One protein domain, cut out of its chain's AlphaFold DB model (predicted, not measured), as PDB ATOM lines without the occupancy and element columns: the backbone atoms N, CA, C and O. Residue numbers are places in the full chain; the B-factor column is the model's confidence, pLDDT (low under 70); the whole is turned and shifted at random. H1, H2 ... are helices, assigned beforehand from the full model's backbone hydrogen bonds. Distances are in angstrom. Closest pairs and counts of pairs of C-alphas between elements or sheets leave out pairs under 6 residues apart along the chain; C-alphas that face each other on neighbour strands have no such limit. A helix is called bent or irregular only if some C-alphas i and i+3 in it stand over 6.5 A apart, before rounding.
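Overview. This is residues 98 to 175 of the 245 residues of the protein "Cir_N domain-containing protein" of Zymoseptoria tritici ST99CH_3D7 (UniProt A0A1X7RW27). The model is a wide, open V: two long helices, H1 and the bent H2, run away from a looped link, residues 123 to 142, at the point of the V, and the space between them is empty. Residues 98 to 124 stand free, as do residues 143 to 175. The printed part has 78 residues with two named helices, H1 then H2, and no named strand; its class is all helix. It is extended, with a radius of gyration of the C-alphas of 22.6 A, and flat, spanning 59 by 54 by 19 A.

Along the chain. H1, residues 98 to 122, begins at C-alpha 98 (-20.579, 10.372, -36.056) and is 37.3 A long from first to last C-alpha. It is neither bent nor irregular, but only just: C-alphas 112 and 115 are 6.4 A apart. H2, residues 143 to 170, was assigned as one helix by its hydrogen bonds but is bent, with C-alphas 151 and 154 lying 6.6 A apart. Its arm H2a, residues 143 to 151, measures 12.2 A and begins at C-alpha 143 (0.024, 6.595, 9.528). Its arm H2b, residues 154 to 170, measures 24.1 A and ends at C-alpha 170 (25.433, -0.931, -19.334).

Arrangement. H1 is apart from H2a, with no C-alpha of the one within 8 A of the other. H1 and H2b are apart by the same measure. The lines of H2a and H2b stand at a steep tilt of 41 degrees. Every O i to N i+4 pair is within hydrogen-bond range in H2a and H2b; in H1, 19 of 21 are.

Size, cuts and confidence. The C-alphas farthest apart, those of Asp 98 and Phe 174, are separated by 61.6 A. The printed part has no cut. The link from H1 to H2 is long, with 20 residues. The mean pLDDT of the printed part is 75.3; 24 residues are under 70, among them residues 116 to 126 and 148 to 152.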
ATOM      1  N   ASP A  98     -19.799  10.536 -37.284       87.50
ATOM      2  CA  ASP A  98     -20.579  10.372 -36.056       87.50
ATOM      3  C   ASP A  98     -19.794   9.577 -35.009       87.50
ATOM      4  O   ASP A  98     -19.824   9.897 -33.814       87.50
ATOM      5  N   ALA A  99     -19.024   8.581 -35.462       84.00
ATOM      6  CA  ALA A  99     -18.085   7.863 -34.616       84.00
ATOM      7  C   ALA A  99     -17.031   8.815 -34.025       84.00
ATOM      8  O   ALA A  99     -16.795   8.784 -32.814       84.00
ATOM      9  N   GLU A 100     -16.433   9.686 -34.843       85.12
ATOM     10  CA  GLU A 100     -15.430  10.663 -34.402       85.12
ATOM     11  C   GLU A 100     -16.004  11.665 -33.389       85.12
ATOM     12  O   GLU A 100     -15.422  11.862 -32.320       85.12
ATOM     13  N   ILE A 101     -17.200  12.210 -33.642       86.50
ATOM     14  CA  ILE A 101     -17.886  13.130 -32.722       86.50
ATOM     15  C   ILE A 101     -18.180  12.452 -31.377       86.50
ATOM     16  O   ILE A 101     -17.994  13.058 -30.315       86.50
ATOM     17  N   ARG A 102     -18.621  11.186 -31.385       87.94
ATOM     18  CA  ARG A 102     -18.863  10.429 -30.147       87.94
ATOM     19  C   ARG A 102     -17.568  10.232 -29.364       87.94
ATOM     20  O   ARG A 102     -17.580  10.374 -28.142       87.94
ATOM     21  N   HIS A 103     -16.471   9.910 -30.044       85.06
ATOM     22  CA  HIS A 103     -15.162   9.756 -29.414       85.06
ATOM     23  C   HIS A 103     -14.661  11.066 -28.801       85.06
ATOM     24  O   HIS A 103     -14.337  11.081 -27.611       85.06
ATOM     25  N   ALA A 104     -14.738  12.171 -29.545       85.06
ATOM     26  CA  ALA A 104     -14.373  13.496 -29.053       85.06
ATOM     27  C   ALA A 104     -15.169  13.888 -27.795       85.06
ATOM     28  O   ALA A 104     -14.590  14.333 -26.807       85.06
ATOM     29  N   ARG A 105     -16.489  13.647 -27.768       86.38
ATOM     30  CA  ARG A 105     -17.319  13.909 -26.576       86.38
ATOM     31  C   ARG A 105     -16.899  13.074 -25.369       86.38
ATOM     32  O   ARG A 105     -16.838  13.602 -24.265       86.38
ATOM     33  N   THR A 106     -16.595  11.789 -25.567       81.06
ATOM     34  CA  THR A 106     -16.163  10.930 -24.455       81.06
ATOM     35  C   THR A 106     -14.822  11.346 -23.864       81.06
ATOM     36  O   THR A 106     -14.633  11.189 -22.659       81.06
ATOM     37  N   ASP A 107     -13.921  11.877 -24.689       82.31
ATOM     38  CA  ASP A 107     -12.616  12.357 -24.240       82.31
ATOM     39  C   ASP A 107     -12.765  13.682 -23.477       82.31
ATOM     40  O   ASP A 107     -12.269  13.792 -22.358       82.31
ATOM     41  N   VAL A 108     -13.580  14.618 -23.980       83.88
ATOM     42  CA  VAL A 108     -13.922  15.868 -23.273       83.88
ATOM     43  C   VAL A 108     -14.611  15.594 -21.927       83.88
ATOM     44  O   VAL A 108     -14.297  16.224 -20.915       83.88
ATOM     45  N   ASP A 109     -15.531  14.628 -21.870       82.44
ATOM     46  CA  ASP A 109     -16.182  14.230 -20.617       82.44
ATOM     47  C   ASP A 109     -15.200  13.581 -19.628       82.44
ATOM     48  O   ASP A 109     -15.341  13.753 -18.414       82.44
ATOM     49  N   ALA A 110     -14.208  12.833 -20.120       79.88
ATOM     50  CA  ALA A 110     -13.154  12.268 -19.285       79.88
ATOM     51  C   ALA A 110     -12.256  13.377 -18.721       79.88
ATOM     52  O   ALA A 110     -12.041  13.419 -17.509       79.88
ATOM     53  N   GLU A 111     -11.827  14.317 -19.563       75.81
ATOM     54  CA  GLU A 111     -11.049  15.495 -19.165       75.81
ATOM     55  C   GLU A 111     -11.790  16.349 -18.132       75.81
ATOM     56  O   GLU A 111     -11.189  16.798 -17.160       75.81
ATOM     57  N   ARG A 112     -13.116  16.494 -18.251       79.12
ATOM     58  CA  ARG A 112     -13.945  17.200 -17.261       79.12
ATOM     59  C   ARG A 112     -14.059  16.465 -15.920       79.12
ATOM     60  O   ARG A 112     -14.243  17.106 -14.884       79.12
ATOM     61  N   ARG A 113     -13.966  15.131 -15.904       71.56
ATOM     62  CA  ARG A 113     -14.037  14.315 -14.674       71.56
ATOM     63  C   ARG A 113     -12.725  14.303 -13.889       71.56
ATOM     64  O   ARG A 113     -12.771  14.208 -12.664       71.56
ATOM     65  N   VAL A 114     -11.578  14.439 -14.557       73.06
ATOM     66  CA  VAL A 114     -10.249  14.499 -13.916       73.06
ATOM     67  C   VAL A 114     -10.160  15.569 -12.808       73.06
ATOM     68  O   VAL A 114      -9.816  15.204 -11.681       73.06
ATOM     69  N   PRO A 115     -10.529  16.849 -13.022       71.00
ATOM     70  CA  PRO A 115     -10.450  17.862 -11.970       71.00
ATOM     71  C   PRO A 115     -11.435  17.603 -10.820       71.00
ATOM     72  O   PRO A 115     -11.144  17.940  -9.676       71.00
ATOM     73  N   GLN A 116     -12.580  16.959 -11.077       68.25
ATOM     74  CA  GLN A 116     -13.542  16.609 -10.023       68.25
ATOM     75  C   GLN A 116     -13.003  15.529  -9.077       68.25
ATOM     76  O   GLN A 116     -13.296  15.552  -7.883       68.25
ATOM     77  N   LEU A 117     -12.211  14.585  -9.592       65.62
ATOM     78  CA  LEU A 117     -11.534  13.584  -8.765       65.62
ATOM     79  C   LEU A 117     -10.440  14.231  -7.906       65.62
ATOM     80  O   LEU A 117     -10.379  13.958  -6.711       65.62
ATOM     81  N   GLN A 118      -9.672  15.165  -8.473       66.44
ATOM     82  CA  GLN A 118      -8.661  15.930  -7.732       66.44
ATOM     83  C   GLN A 118      -9.275  16.796  -6.616       66.44
ATOM     84  O   GLN A 118      -8.695  16.924  -5.540       66.44
ATOM     85  N   MET A 119     -10.469  17.367  -6.820       67.06
ATOM     86  CA  MET A 119     -11.186  18.102  -5.765       67.06
ATOM     87  C   MET A 119     -11.603  17.187  -4.603       67.06
ATOM     88  O   MET A 119     -11.403  17.548  -3.447       67.06
ATOM     89  N   LYS A 120     -12.083  15.970  -4.892       65.06
ATOM     90  CA  LYS A 120     -12.417  14.969  -3.860       65.06
ATOM     91  C   LYS A 120     -11.197  14.463  -3.091       65.06
ATOM     92  O   LYS A 120     -11.332  14.012  -1.958       65.06
ATOM     93  N   GLU A 121     -10.015  14.485  -3.700       63.59
ATOM     94  CA  GLU A 121      -8.758  14.188  -3.006       63.59
ATOM     95  C   GLU A 121      -8.351  15.330  -2.071       63.59
ATOM     96  O   GLU A 121      -7.914  15.068  -0.954       63.59
ATOM     97  N   ARG A 122      -8.584  16.589  -2.465       62.53
ATOM     98  CA  ARG A 122      -8.352  17.765  -1.606       62.53
ATOM     99  C   ARG A 122      -9.288  17.817  -0.398       62.53
ATOM    100  O   ARG A 122      -8.855  18.225   0.669       62.53
ATOM    101  N   GLU A 123     -10.530  17.358  -0.533       62.09
ATOM    102  CA  GLU A 123     -11.479  17.241   0.592       62.09
ATOM    103  C   GLU A 123     -11.070  16.182   1.631       62.09
ATOM    104  O   GLU A 123     -11.578  16.191   2.749       62.09
ATOM    105  N   LYS A 124     -10.149  15.272   1.283       62.19
ATOM    106  CA  LYS A 124      -9.570  14.285   2.211       62.19
ATOM    107  C   LYS A 124      -8.295  14.779   2.897       62.19
ATOM    108  O   LYS A 124      -7.751  14.045   3.719       62.19
ATOM    109  N   ALA A 125      -7.801  15.972   2.559       63.19
ATOM    110  CA  ALA A 125      -6.692  16.580   3.281       63.19
ATOM    111  C   ALA A 125      -7.132  16.866   4.728       63.19
ATOM    112  O   ALA A 125      -8.251  17.324   4.955       63.19
ATOM    113  N   ALA A 126      -6.267  16.520   5.684       64.81
ATOM    114  CA  ALA A 126      -6.549  16.465   7.116       64.81
ATOM    115  C   ALA A 126      -7.342  17.682   7.652       64.81
ATOM    116  O   ALA A 126      -7.114  18.811   7.205       64.81
ATOM    117  N   PRO A 127      -8.260  17.479   8.619       72.88
ATOM    118  CA  PRO A 127      -9.023  18.571   9.215       72.88
ATOM    119  C   PRO A 127      -8.078  19.630   9.802       72.88
ATOM    120  O   PRO A 127      -7.163  19.306  10.552       72.88
ATOM    121  N   LEU A 128      -8.317  20.908   9.475       77.31
ATOM    122  CA  LEU A 128      -7.487  22.054   9.896       77.31
ATOM    123  C   LEU A 128      -7.340  22.171  11.425       77.31
ATOM    124  O   LEU A 128      -6.409  22.808  11.920       77.31
ATOM    125  N   GLN A 129      -8.270  21.585  12.175       80.31
ATOM    126  CA  GLN A 129      -8.255  21.542  13.628       80.31
ATOM    127  C   GLN A 129      -8.191  20.098  14.116       80.31
ATOM    128  O   GLN A 129      -8.930  19.235  13.642       80.31
ATOM    129  N   ASP A 130      -7.327  19.868  15.101       77.00
ATOM    130  CA  ASP A 130      -7.277  18.633  15.872       77.00
ATOM    131  C   ASP A 130      -8.595  18.420  16.638       77.00
ATOM    132  O   ASP A 130      -9.323  19.370  16.935       77.00
ATOM    133  N   HIS A 131      -8.874  17.191  17.060       77.69
ATOM    134  CA  HIS A 131     -10.014  16.839  17.914       77.69
ATOM    135  C   HIS A 131      -9.997  17.582  19.264       77.69
ATOM    136  O   HIS A 131     -11.029  17.714  19.919       77.69
ATOM    137  N   ALA A 132      -8.827  18.092  19.663       79.31
ATOM    138  CA  ALA A 132      -8.618  18.949  20.828       79.31
ATOM    139  C   ALA A 132      -8.801  20.461  20.546       79.31
ATOM    140  O   ALA A 132      -8.591  21.274  21.442       79.31
ATOM    141  N   GLY A 133      -9.164  20.855  19.319       82.00
ATOM    142  CA  GLY A 133      -9.409  22.248  18.918       82.00
ATOM    143  C   GLY A 133      -8.161  23.065  18.553       82.00
ATOM    144  O   GLY A 133      -8.269  24.263  18.298       82.00
ATOM    145  N   HIS A 134      -6.976  22.450  18.504       84.75
ATOM    146  CA  HIS A 134      -5.737  23.116  18.082       84.75
ATOM    147  C   HIS A 134      -5.646  23.184  16.553       84.75
ATOM    148  O   HIS A 134      -5.920  22.197  15.878       84.75
ATOM    149  N   ILE A 135      -5.226  24.325  16.000       84.19
ATOM    150  CA  ILE A 135      -5.017  24.478  14.553       84.19
ATOM    151  C   ILE A 135      -3.736  23.733  14.161       84.19
ATOM    152  O   ILE A 135      -2.639  24.120  14.568       84.19
ATOM    153  N   GLN A 136      -3.865  22.679  13.357       77.25
ATOM    154  CA  GLN A 136      -2.730  21.938  12.818       77.25
ATOM    155  C   GLN A 136      -2.291  22.588  11.501       77.25
ATOM    156  O   GLN A 136      -2.880  22.375  10.446       77.25
ATOM    157  N   LEU A 137      -1.248  23.419  11.570       80.00
ATOM    158  CA  LEU A 137      -0.635  24.061  10.396       80.00
ATOM    159  C   LEU A 137       0.180  23.079   9.542       80.00
ATOM    160  O   LEU A 137       0.450  23.343   8.373       80.00
ATOM    161  N   ILE A 138       0.589  21.960  10.141       76.31
ATOM    162  CA  ILE A 138       1.327  20.879   9.499       76.31
ATOM    163  C   ILE A 138       0.443  19.637   9.626       76.31
ATOM    164  O   ILE A 138       0.102  19.280  10.757       76.31
ATOM    165  N   PRO A 139       0.047  18.991   8.514       72.06
ATOM    166  CA  PRO A 139      -0.768  17.788   8.585       72.06
ATOM    167  C   PRO A 139       0.001  16.702   9.341       72.06
ATOM    168  O   PRO A 139       1.175  16.452   9.052       72.06
ATOM    169  N   ALA A 140      -0.656  16.066  10.316       68.25
ATOM    170  CA  ALA A 140      -0.108  14.880  10.958       68.25
ATOM    171  C   ALA A 140       0.224  13.842   9.873       68.25
ATOM    172  O   ALA A 140      -0.547  13.683   8.923       68.25
ATOM    173  N   PRO A 141       1.382  13.169   9.956       66.25
ATOM    174  CA  PRO A 141       1.776  12.253   8.908       66.25
ATOM    175  C   PRO A 141       0.783  11.087   8.881       66.25
ATOM    176  O   PRO A 141       0.569  10.421   9.893       66.25
ATOM    177  N   ASP A 142       0.157  10.860   7.724       69.62
ATOM    178  CA  ASP A 142      -0.819   9.789   7.539       69.62
ATOM    179  C   ASP A 142      -0.178   8.444   7.908       69.62
ATOM    180  O   ASP A 142       0.612   7.889   7.141       69.62
ATOM    181  N   GLU A 143      -0.536   7.873   9.062       70.56
ATOM    182  CA  GLU A 143       0.024   6.595   9.528       70.56
ATOM    183  C   GLU A 143      -0.170   5.477   8.494       70.56
ATOM    184  O   GLU A 143       0.637   4.557   8.374       70.56
ATOM    185  N   VAL A 144      -1.244   5.560   7.706       70.06
ATOM    186  CA  VAL A 144      -1.536   4.625   6.617       70.06
ATOM    187  C   VAL A 144      -0.570   4.810   5.444       70.06
ATOM    188  O   VAL A 144      -0.196   3.820   4.814       70.06
ATOM    189  N   ALA A 145      -0.161   6.044   5.139       69.12
ATOM    190  CA  ALA A 145       0.835   6.327   4.112       69.12
ATOM    191  C   ALA A 145       2.235   5.913   4.581       69.12
ATOM    192  O   ALA A 145       2.939   5.251   3.823       69.12
ATOM    193  N   ILE A 146       2.587   6.185   5.844       69.75
ATOM    194  CA  ILE A 146       3.846   5.736   6.456       69.75
ATOM    195  C   ILE A 146       3.933   4.206   6.429       69.75
ATOM    196  O   ILE A 146       4.871   3.659   5.859       69.75
ATOM    197  N   ARG A 147       2.905   3.490   6.905       70.12
ATOM    198  CA  ARG A 147       2.873   2.013   6.892       70.12
ATOM    199  C   ARG A 147       2.907   1.414   5.482       70.12
ATOM    200  O   ARG A 147       3.347   0.278   5.302       70.12
ATOM    201  N   LYS A 148       2.402   2.125   4.469       68.88
ATOM    202  CA  LYS A 148       2.493   1.702   3.060       68.88
ATOM    203  C   LYS A 148       3.879   1.967   2.482       68.88
ATOM    204  O   LYS A 148       4.382   1.106   1.771       68.88
ATOM    205  N   ALA A 149       4.488   3.108   2.799       65.69
ATOM    206  CA  ALA A 149       5.851   3.446   2.404       65.69
ATOM    207  C   ALA A 149       6.872   2.500   3.051       65.69
ATOM    208  O   ALA A 149       7.756   2.008   2.364       65.69
ATOM    209  N   GLU A 150       6.689   2.131   4.320       65.31
ATOM    210  CA  GLU A 150       7.506   1.125   5.012       65.31
ATOM    211  C   GLU A 150       7.427  -0.248   4.333       65.31
ATOM    212  O   GLU A 150       8.452  -0.882   4.095       65.31
ATOM    213  N   LYS A 151       6.228  -0.682   3.920       61.75
ATOM    214  CA  LYS A 151       6.054  -1.916   3.128       61.75
ATOM    215  C   LYS A 151       6.643  -1.820   1.717       61.75
ATOM    216  O   LYS A 151       6.903  -2.848   1.099       61.75
ATOM    217  N   ASN A 152       6.840  -0.610   1.200       61.59
ATOM    218  CA  ASN A 152       7.436  -0.359  -0.111       61.59
ATOM    219  C   ASN A 152       8.949  -0.108  -0.035       61.59
ATOM    220  O   ASN A 152       9.615  -0.157  -1.063       61.59
ATOM    221  N   ALA A 153       9.505   0.121   1.157       72.00
ATOM    222  CA  ALA A 153      10.921   0.427   1.342       72.00
ATOM    223  C   ALA A 153      11.818  -0.739   0.896       72.00
ATOM    224  O   ALA A 153      12.857  -0.525   0.270       72.00
ATOM    225  N   GLU A 154      11.389  -1.981   1.137       69.56
ATOM    226  CA  GLU A 154      12.084  -3.173   0.639       69.56
ATOM    227  C   GLU A 154      12.024  -3.259  -0.894       69.56
ATOM    228  O   GLU A 154      13.042  -3.496  -1.546       69.56
ATOM    229  N   ALA A 155      10.865  -2.962  -1.491       72.19
ATOM    230  CA  ALA A 155      10.685  -2.962  -2.941       72.19
ATOM    231  C   ALA A 155      11.469  -1.833  -3.636       72.19
ATOM    232  O   ALA A 155      11.981  -2.017  -4.741       72.19
ATOM    233  N   GLU A 156      11.596  -0.667  -3.006       73.75
ATOM    234  CA  GLU A 156      12.416   0.444  -3.496       73.75
ATOM    235  C   GLU A 156      13.910   0.143  -3.364       73.75
ATOM    236  O   GLU A 156      14.668   0.408  -4.299       73.75
ATOM    237  N   ALA A 157      14.336  -0.496  -2.270       81.44
ATOM    238  CA  ALA A 157      15.713  -0.947  -2.099       81.44
ATOM    239  C   ALA A 157      16.096  -2.027  -3.128       81.44
ATOM    240  O   ALA A 157      17.203  -1.991  -3.674       81.44
ATOM    241  N   GLU A 158      15.199  -2.964  -3.442       76.00
ATOM    242  CA  GLU A 158      15.426  -3.959  -4.495       76.00
ATOM    243  C   GLU A 158      15.447  -3.338  -5.893       76.00
ATOM    244  O   GLU A 158      16.349  -3.638  -6.678       76.00
ATOM    245  N   LYS A 159      14.530  -2.411  -6.195       82.00
ATOM    246  CA  LYS A 159      14.543  -1.655  -7.457       82.00
ATOM    247  C   LYS A 159      15.817  -0.826  -7.604       82.00
ATOM    248  O   LYS A 159      16.401  -0.814  -8.683       82.00
ATOM    249  N   ALA A 160      16.288  -0.186  -6.536       83.25
ATOM    250  CA  ALA A 160      17.532   0.577  -6.543       83.25
ATOM    251  C   ALA A 160      18.759  -0.326  -6.744       83.25
ATOM    252  O   ALA A 160      19.652   0.017  -7.516       83.25
ATOM    253  N   LYS A 161      18.798  -1.505  -6.109       85.00
ATOM    254  CA  LYS A 161      19.852  -2.508  -6.344       85.00
ATOM    255  C   LYS A 161      19.816  -3.045  -7.777       85.00
ATOM    256  O   LYS A 161      20.876  -3.228  -8.366       85.00
ATOM    257  N   LYS A 162      18.628  -3.285  -8.341       87.19
ATOM    258  CA  LYS A 162      18.459  -3.751  -9.725       87.19
ATOM    259  C   LYS A 162      18.915  -2.698 -10.730       87.19
ATOM    260  O   LYS A 162      19.719  -3.026 -11.587       87.19
ATOM    261  N   ARG A 163      18.499  -1.439 -10.550       85.56
ATOM    262  CA  ARG A 163      18.954  -0.309 -11.374       85.56
ATOM    263  C   ARG A 163      20.466  -0.144 -11.322       85.56
ATOM    264  O   ARG A 163      21.087  -0.118 -12.364       85.56
ATOM    265  N   LYS A 164      21.071  -0.171 -10.129       83.44
ATOM    266  CA  LYS A 164      22.538  -0.135 -10.003       83.44
ATOM    267  C   LYS A 164      23.214  -1.279 -10.762       83.44
ATOM    268  O   LYS A 164      24.155  -1.027 -11.490       83.44
ATOM    269  N   ARG A 165      22.707  -2.512 -10.656       81.81
ATOM    270  CA  ARG A 165      23.241  -3.662 -11.415       81.81
ATOM    271  C   ARG A 165      23.089  -3.495 -12.929       81.81
ATOM    272  O   ARG A 165      23.980  -3.898 -13.666       81.81
ATOM    273  N   GLU A 166      21.965  -2.948 -13.385       84.31
ATOM    274  CA  GLU A 166      21.706  -2.658 -14.801       84.31
ATOM    275  C   GLU A 166      22.636  -1.545 -15.304       84.31
ATOM    276  O   GLU A 166      23.272  -1.702 -16.343       84.31
ATOM    277  N   ASP A 167      22.804  -0.476 -14.529       81.94
ATOM    278  CA  ASP A 167      23.724   0.624 -14.815       81.94
ATOM    279  C   ASP A 167      25.184   0.149 -14.815       81.94
ATOM    280  O   ASP A 167      25.961   0.571 -15.667       81.94
ATOM    281  N   ASP A 168      25.561  -0.765 -13.917       81.06
ATOM    282  CA  ASP A 168      26.883  -1.402 -13.884       81.06
ATOM    283  C   ASP A 168      27.110  -2.314 -15.100       81.06
ATOM    284  O   ASP A 168      28.237  -2.451 -15.575       81.06
ATOM    285  N   GLN A 169      26.048  -2.935 -15.625       79.50
ATOM    286  CA  GLN A 169      26.112  -3.780 -16.818       79.50
ATOM    287  C   GLN A 169      26.182  -2.957 -18.112       79.50
ATOM    288  O   GLN A 169      26.843  -3.366 -19.065       79.50
ATOM    289  N   VAL A 170      25.492  -1.815 -18.160       80.12
ATOM    290  CA  VAL A 170      25.433  -0.931 -19.334       80.12
ATOM    291  C   VAL A 170      26.616   0.037 -19.367       80.12
ATOM    292  O   VAL A 170      27.135   0.345 -20.440       80.12
ATOM    293  N   THR A 171      27.073   0.518 -18.210       74.44
ATOM    294  CA  THR A 171      28.155   1.501 -18.110       74.44
ATOM    295  C   THR A 171      29.433   0.854 -17.578       74.44
ATOM    296  O   THR A 171      29.541   0.468 -16.419       74.44
ATOM    297  N   MET A 172      30.460   0.782 -18.427       71.62
ATOM    298  CA  MET A 172      31.796   0.285 -18.069       71.62
ATOM    299  C   MET A 172      32.581   1.334 -17.258       71.62
ATOM    300  O   MET A 172      33.645   1.798 -17.669       71.62
ATOM    301  N   ARG A 173      32.053   1.773 -16.109       74.19
ATOM    302  CA  ARG A 173      32.784   2.675 -15.205       74.19
ATOM    303  C   ARG A 173      33.808   1.855 -14.423       74.19
ATOM    304  O   ARG A 173      33.447   0.931 -13.700       74.19
ATOM    305  N   PHE A 174      35.085   2.231 -14.504       66.50
ATOM    306  CA  PHE A 174      36.183   1.562 -13.784       66.50
ATOM    307  C   PHE A 174      35.991   1.507 -12.256       66.50
ATOM    308  O   PHE A 174      36.573   0.651 -11.599       66.50
ATOM    309  N   SER A 175      35.149   2.376 -11.689       67.19
ATOM    310  CA  SER A 175      34.743   2.342 -10.279       67.19
ATOM    311  C   SER A 175      33.844   1.157  -9.918       67.19
ATOM    312  O   SER A 175      33.852   0.725  -8.770       67.19
TER     313      SER A 175